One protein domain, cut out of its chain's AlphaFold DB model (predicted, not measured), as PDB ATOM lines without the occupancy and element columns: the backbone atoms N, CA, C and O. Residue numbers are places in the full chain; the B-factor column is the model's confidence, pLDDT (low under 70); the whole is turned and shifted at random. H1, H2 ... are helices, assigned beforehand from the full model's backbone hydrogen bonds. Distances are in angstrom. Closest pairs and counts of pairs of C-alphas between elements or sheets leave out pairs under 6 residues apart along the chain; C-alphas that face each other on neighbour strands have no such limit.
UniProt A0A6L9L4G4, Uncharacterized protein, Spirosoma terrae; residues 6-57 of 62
ATOM      1  N   TYR A   6      38.880  61.805 159.830       84.19
ATOM      2  CA  TYR A   6      37.981  61.056 158.967       84.19
ATOM      3  C   TYR A   6      37.129  60.028 159.730       84.19
ATOM      4  O   TYR A   6      35.913  59.965 159.550       84.19
ATOM      5  N   HIS A   7      37.741  59.239 160.616       82.06
ATOM      6  CA  HIS A   7      37.051  58.235 161.424       82.06
ATOM      7  C   HIS A   7      36.206  58.846 162.543       82.06
ATOM      8  O   HIS A   7      35.205  58.246 162.926       82.06
ATOM      9  N   LEU A   8      36.579  60.027 163.044       84.19
ATOM     10  CA  LEU A   8      35.789  60.757 164.039       84.19
ATOM     11  C   LEU A   8      34.492  61.320 163.448       84.19
ATOM     12  O   LEU A   8      33.452  61.290 164.099       84.19
ATOM     13  N   LEU A   9      34.552  61.822 162.213       86.44
ATOM     14  CA  LEU A   9      33.409  62.449 161.549       86.44
ATOM     15  C   LEU A   9      32.467  61.447 160.875       86.44
ATOM     16  O   LEU A   9      31.319  61.795 160.600       86.44
ATOM     17  N   LYS A  10      32.929  60.223 160.590       86.69
ATOM     18  CA  LYS A  10      32.131  59.204 159.903       86.69
ATOM     19  C   LYS A  10      31.109  58.556 160.856       86.69
ATOM     20  O   LYS A  10      31.507  57.805 161.749       86.69
ATOM     21  N   PRO A  11      29.792  58.698 160.615       82.19
ATOM     22  CA  PRO A  11      28.777  57.934 161.333       82.19
ATOM     23  C   PRO A  11      28.944  56.425 161.095       82.19
ATOM     24  O   PRO A  11      29.299  55.979 159.995       82.19
ATOM     25  N   LYS A  12      28.665  55.610 162.120       81.50
ATOM     26  CA  LYS A  12      28.808  54.143 162.035       81.50
ATOM     27  C   LYS A  12      27.895  53.529 160.971       81.50
ATOM     28  O   LYS A  12      28.325  52.628 160.259       81.50
ATOM     29  N   GLU A  13      26.685  54.060 160.841       86.12
ATOM     30  CA  GLU A  13      25.640  53.553 159.945       86.12
ATOM     31  C   GLU A  13      25.743  54.115 158.516       86.12
ATOM     32  O   GLU A  13      25.146  53.575 157.587       86.12
ATOM     33  N   GLU A  14      26.532  55.173 158.300       85.62
ATOM     34  CA  GLU A  14      26.695  55.785 156.979       85.62
ATOM     35  C   GLU A  14      27.705  54.992 156.135       85.62
ATOM     36  O   GLU A  14      28.817  54.666 156.577       85.62
ATOM     37  N   SER A  15      27.340  54.691 154.885       89.50
ATOM     38  CA  SER A  15      28.266  54.050 153.948       89.50
ATOM     39  C   SER A  15      29.433  54.982 153.607       89.50
ATOM     40  O   SER A  15      29.273  56.199 153.517       89.50
ATOM     41  N   ILE A  16      30.613  54.410 153.348       89.38
ATOM     42  CA  ILE A  16      31.813  55.181 152.970       89.38
ATOM     43  C   ILE A  16      31.546  56.053 151.734       89.38
ATOM     44  O   ILE A  16      31.999  57.194 151.669       89.38
ATOM     45  N   ARG A  17      30.781  55.539 150.762       90.44
ATOM     46  CA  ARG A  17      30.430  56.272 149.539       90.44
ATOM     47  C   ARG A  17      29.613  57.529 149.847       90.44
ATOM     48  O   ARG A  17      29.968  58.598 149.360       90.44
ATOM     49  N   ILE A  18      28.555  57.397 150.650       90.50
ATOM     50  CA  ILE A  18      27.687  58.524 151.027       90.50
ATOM     51  C   ILE A  18      28.482  59.534 151.860       90.50
ATOM     52  O   ILE A  18      28.453  60.725 151.566       90.50
ATOM     53  N   PHE A  19      29.279  59.057 152.817       92.12
ATOM     54  CA  PHE A  19      30.120  59.915 153.647       92.12
ATOM     55  C   PHE A  19      31.131  60.729 152.823       92.12
ATOM     56  O   PHE A  19      31.241  61.941 152.993       92.12
ATOM     57  N   ASN A  20      31.830  60.096 151.874       92.44
ATOM     58  CA  ASN A  20      32.767  60.788 150.986       92.44
ATOM     59  C   ASN A  20      32.066  61.821 150.093       92.44
ATOM     60  O   ASN A  20      32.599  62.907 149.876       92.44
ATOM     61  N   GLN A  21      30.868  61.506 149.599       92.88
ATOM     62  CA  GLN A  21      30.067  62.458 148.834       92.88
ATOM     63  C   GLN A  21      29.640  63.650 149.700       92.88
ATOM     64  O   GLN A  21      29.720  64.792 149.251       92.88
ATOM     65  N   ARG A  22      29.251  63.409 150.956       93.75
ATOM     66  CA  ARG A  22      28.895  64.461 151.914       93.75
ATOM     67  C   ARG A  22      30.091  65.352 152.252       93.75
ATOM     68  O   ARG A  22      29.943  66.569 152.223       93.75
ATOM     69  N   LEU A  23      31.277  64.775 152.477       94.69
ATOM     70  CA  LEU A  23      32.527  65.527 152.657       94.69
ATOM     71  C   LEU A  23      32.840  66.411 151.447       94.69
ATOM     72  O   LEU A  23      33.120  67.594 151.618       94.69
ATOM     73  N   LEU A  24      32.744  65.869 150.231       95.31
ATOM     74  CA  LEU A  24      32.972  66.628 149.000       95.31
ATOM     75  C   LEU A  24      32.006  67.816 148.882       95.31
ATOM     76  O   LEU A  24      32.433  68.944 148.640       95.31
ATOM     77  N   LEU A  25      30.706  67.574 149.059       95.56
ATOM     78  CA  LEU A  25      29.681  68.610 148.920       95.56
ATOM     79  C   LEU A  25      29.804  69.678 150.011       95.56
ATOM     80  O   LEU A  25      29.682  70.868 149.719       95.56
ATOM     81  N   PHE A  26      30.132  69.274 151.237       95.69
ATOM     82  CA  PHE A  26      30.430  70.203 152.319       95.69
ATOM     83  C   PHE A  26      31.668  71.052 152.009       95.69
ATOM     84  O   PHE A  26      31.641  72.273 152.154       95.69
ATOM     85  N   ALA A  27      32.743  70.428 151.521       96.06
ATOM     86  CA  ALA A  27      33.965  71.127 151.149       96.06
ATOM     87  C   ALA A  27      33.730  72.170 150.051       96.06
ATOM     88  O   ALA A  27      34.263  73.274 150.139       96.06
ATOM     89  N   ILE A  28      32.893  71.859 149.058       94.75
ATOM     90  CA  ILE A  28      32.488  72.814 148.020       94.75
ATOM     91  C   ILE A  28      31.707  73.982 148.639       94.75
ATOM     92  O   ILE A  28      32.047  75.140 148.391       94.75
ATOM     93  N   ALA A  29      30.706  73.698 149.478       94.38
ATOM     94  CA  ALA A  29      29.870  74.722 150.108       94.38
ATOM     95  C   ALA A  29      30.677  75.689 150.996       94.38
ATOM     96  O   ALA A  29      30.444  76.896 150.971       94.38
ATOM     97  N   TYR A  30      31.671  75.173 151.722       94.38
ATOM     98  CA  TYR A  30      32.521  75.943 152.638       94.38
ATOM     99  C   TYR A  30      33.841  76.416 152.012       94.38
ATOM    100  O   TYR A  30      34.707  76.938 152.718       94.38
ATOM    101  N   ARG A  31      34.006  76.253 150.689       94.25
ATOM    102  CA  ARG A  31      35.219  76.624 149.935       94.25
ATOM    103  C   ARG A  31      36.503  76.072 150.574       94.25
ATOM    104  O   ARG A  31      37.520  76.761 150.667       94.25
ATOM    105  N   ILE A  32      36.446  74.829 151.045       95.06
ATOM    106  CA  ILE A  32      37.606  74.097 151.550       95.06
ATOM    107  C   ILE A  32      38.456  73.681 150.344       95.06
ATOM    108  O   ILE A  32      37.955  73.100 149.379       95.06
ATOM    109  N   GLU A  33      39.751  73.987 150.389       92.69
ATOM    110  CA  GLU A  33      40.690  73.579 149.343       92.69
ATOM    111  C   GLU A  33      40.742  72.054 149.199       92.69
ATOM    112  O   GLU A  33      40.424  71.315 150.126       92.69
ATOM    113  N   ARG A  34      41.178  71.559 148.033       92.12
ATOM    114  CA  ARG A  34      41.337  70.113 147.786       92.12
ATOM    115  C   ARG A  34      40.081  69.314 148.183       92.12
ATOM    116  O   ARG A  34      40.190  68.259 148.799       92.12
ATOM    117  N   ALA A  35      38.900  69.814 147.814       92.38
ATOM    118  CA  ALA A  35      37.596  69.274 148.217       92.38
ATOM    119  C   ALA A  35      37.391  67.774 147.918       92.38
ATOM    120  O   ALA A  35      36.619  67.106 148.596       92.38
ATOM    121  N   SER A  36      38.098  67.225 146.925       91.44
ATOM    122  CA  SER A  36      38.085  65.795 146.595       91.44
ATOM    123  C   SER A  36      38.940  64.919 147.524       91.44
ATOM    124  O   SER A  36      38.831  63.697 147.474       91.44
ATOM    125  N   HIS A  37      39.793  65.506 148.367       93.62
ATOM    126  CA  HIS A  37      40.683  64.783 149.271       93.62
ATOM    127  C   HIS A  37      40.039  64.623 150.655       93.62
ATOM    128  O   HIS A  37      40.270  65.423 151.563       93.62
ATOM    129  N   SER A  38      39.241  63.566 150.834       90.56
ATOM    130  CA  SER A  38      38.367  63.381 152.002       90.56
ATOM    131  C   SER A  38      39.058  63.501 153.366       90.56
ATOM    132  O   SER A  38      38.498  64.109 154.274       90.56
ATOM    133  N   ILE A  39      40.279  62.974 153.518       91.62
ATOM    134  CA  ILE A  39      41.051  63.077 154.775       91.62
ATOM    135  C   ILE A  39      41.400  64.540 155.073       91.62
ATOM    136  O   ILE A  39      41.244  65.014 156.193       91.62
ATOM    137  N   TYR A  40      41.804  65.292 154.044       93.06
ATOM    138  CA  TYR A  40      42.137  66.711 154.203       93.06
ATOM    139  C   TYR A  40      40.892  67.519 154.559       93.06
ATOM    140  O   TYR A  40      40.946  68.378 155.433       93.06
ATOM    141  N   VAL A  41      39.762  67.224 153.913       95.12
ATOM    142  CA  VAL A  41      38.486  67.870 154.229       95.12
ATOM    143  C   VAL A  41      38.089  67.601 155.680       95.12
ATOM    144  O   VAL A  41      37.757  68.544 156.392       95.12
ATOM    145  N   ALA A  42      38.179  66.349 156.137       93.75
ATOM    146  CA  ALA A  42      37.889  65.982 157.520       93.75
ATOM    147  C   ALA A  42      38.777  66.745 158.519       93.75
ATOM    148  O   ALA A  42      38.275  67.302 159.494       93.75
ATOM    149  N   ASP A  43      40.077  66.861 158.239       93.94
ATOM    150  CA  ASP A  43      40.994  67.667 159.051       93.94
ATOM    151  C   ASP A  43      40.625  69.153 159.066       93.94
ATOM    152  O   ASP A  43      40.717  69.804 160.107       93.94
ATOM    153  N   GLN A  44      40.225  69.722 157.925       94.81
ATOM    154  CA  GLN A  44      39.813  71.126 157.849       94.81
ATOM    155  C   GLN A  44      38.515  71.386 158.610       94.81
ATOM    156  O   GLN A  44      38.391  72.443 159.221       94.81
ATOM    157  N   ILE A  45      37.581  70.434 158.613       95.38
ATOM    158  CA  ILE A  45      36.349  70.528 159.405       95.38
ATOM    159  C   ILE A  45      36.688  70.639 160.895       95.38
ATOM    160  O   ILE A  45      36.191  71.543 161.559       95.38
ATOM    161  N   ILE A  46      37.580  69.783 161.404       92.94
ATOM    162  CA  ILE A  46      38.011  69.829 162.811       92.94
ATOM    163  C   ILE A  46      38.775  71.127 163.110       92.94
ATOM    164  O   ILE A  46      38.445  71.830 164.059       92.94
ATOM    165  N   LYS A  47      39.769  71.482 162.283       94.25
ATOM    166  CA  LYS A  47      40.627  72.663 162.497       94.25
ATOM    167  C   LYS A  47      39.875  73.992 162.463       94.25
ATOM    168  O   LYS A  47      40.338  74.953 163.064       94.25
ATOM    169  N   ARG A  48      38.773  74.061 161.716       94.38
ATOM    170  CA  ARG A  48      37.940  75.264 161.580       94.38
ATOM    171  C   ARG A  48      36.725  75.250 162.509       94.38
ATOM    172  O   ARG A  48      35.862  76.104 162.349       94.38
ATOM    173  N   GLU A  49      36.645  74.278 163.419       94.81
ATOM    174  CA  GLU A  49      35.528  74.110 164.358       94.81
ATOM    175  C   GLU A  49      34.164  73.976 163.650       94.81
ATOM    176  O   GLU A  49      33.131  74.388 164.162       94.81
ATOM    177  N   LEU A  50      34.151  73.356 162.460       95.06
ATOM    178  CA  LEU A  50      32.963  73.211 161.606       95.06
ATOM    179  C   LEU A  50      32.185  71.903 161.840       95.06
ATOM    180  O   LEU A  50      31.398  71.474 160.993       95.06
ATOM    181  N   VAL A  51      32.449  71.211 162.950       93.25
ATOM    182  CA  VAL A  51      31.916  69.862 163.205       93.25
ATOM    183  C   VAL A  51      30.395  69.876 163.271       93.25
ATOM    184  O   VAL A  51      29.754  69.053 162.624       93.25
ATOM    185  N   GLU A  52      29.809  70.822 164.002       92.81
ATOM    186  CA  GLU A  52      28.354  70.924 164.144       92.81
ATOM    187  C   GLU A  52      27.681  71.219 162.803       92.81
ATOM    188  O   GLU A  52      26.694  70.578 162.443       92.81
ATOM    189  N   GLN A  53      28.263  72.124 162.012       94.69
ATOM    190  CA  GLN A  53      27.772  72.467 160.681       94.69
ATOM    191  C   GLN A  53      27.849  71.263 159.746       94.69
ATOM    192  O   GLN A  53      26.915  71.027 158.985       94.69
ATOM    193  N   PHE A  54      28.932  70.487 159.807       94.31
ATOM    194  CA  PHE A  54      29.074  69.265 159.021       94.31
ATOM    195  C   PHE A  54      28.070  68.184 159.444       94.31
ATOM    196  O   PHE A  54      27.477  67.525 158.588       94.31
ATOM    197  N   MET A  55      27.838  68.012 160.747       90.25
ATOM    198  CA  MET A  55      26.858  67.050 161.261       90.25
ATOM    199  C   MET A  55      25.421  67.433 160.886       90.25
ATOM    200  O   MET A  55      24.627  66.551 160.567       90.25
ATOM    201  N   ALA A  56      25.103  68.730 160.856       91.31
ATOM    202  CA  ALA A  56      23.808  69.245 160.414       91.31
ATOM    203  C   ALA A  56      23.669  69.338 158.881       91.31
ATOM    204  O   ALA A  56      22.571  69.566 158.372       91.31
ATOM    205  N   PHE A  57      24.761  69.178 158.127       92.12
ATOM    206  CA  PHE A  57      24.749  69.336 156.678       92.12
ATOM    207  C   PHE A  57      24.024  68.175 155.993       92.12
ATOM    208  O   PHE A  57      24.520  67.045 155.941       92.12
TER     209      PHE A  57
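Overview. This is residues 6 to 57 of the 62 residues of an uncharacterized protein of Spirosoma terrae (UniProt A0A6L9L4G4). A small cluster of four helices, with the longest, H2, along one side and H3 slanting away from it at a steep angle, starting beside the first half of H2. The short H1 packs on H3, and H4 lies across from H2 at the far end of H3; residues 12 to 17, of which 16 and 17 belong to H2, stick out at one end. The 52 printed residues hold four named helices, in the order H1, H2, H3, H4, and no named strand, and the class is all helix. The whole is compact, with a radius of gyration of the C-alphas of 9.7 A, and it spans 26 by 20 by 16 A.

Arrangement. H2, residues 16 to 29, touches H3, residues 38 to 47. Their closest C-alphas are those of Asn 20 and Ser 38, 6.3 A apart. The two helices run the same way at a steep tilt of 56 degrees. H3 also touches H1, residues 6 to 9, where the closest C-alphas, those of Tyr 6 and Ala 42, are 5.1 A apart. H1 and H2 are near each other. H4, residues 51 to 56, is close to H3 but not clearly touching, with the C-alphas of Ile 45 and Val 51 the closest, at 5.9 A. H3 and H4 run opposite ways at a steep tilt of 67 degrees. H4 is also close to H2 but not clearly touching, with the C-alphas of Phe 26 and Phe 54 the closest, at 6.9 A, and the lines of these two helices are about perpendicular, at 75 degrees. H4 is likewise close to H1 but not clearly touching; the closest C-alphas, those of Leu 9 and Val 51, are 7.7 A apart. In H2, H3 and H4 every O i to N i+4 pair is within hydrogen-bond range; H1 is too short for such a pair, and its one O i to N i+3 pair is not within range.

Along the chain. H2 is 19.8 A long from first to last C-alpha, from Ile 16 at (31.813, 55.181, 152.970) to Ala 29 at (29.870, 74.722, 150.108). H3 measures 14.2 A from Ser 38 to Lys 47. H4 measures 8.6 A from Val 51 to Ala 56, where C-alpha 56 is at (23.808, 69.245, 160.414). H1 measures 5.4 A from Tyr 6, with its C-alpha at (37.981, 61.056, 158.967), to Leu 9.

Size, cuts and confidence. The two C-alphas farthest apart are those of Glu 13 and Glu 33, at 27.2 A. The printed part has no cut. The link from H3 to H4 is tight, and those from H1 to H2 and from H2 to H3 are short. The mean pLDDT of the printed part is 91.7, and no printed residue is under 70.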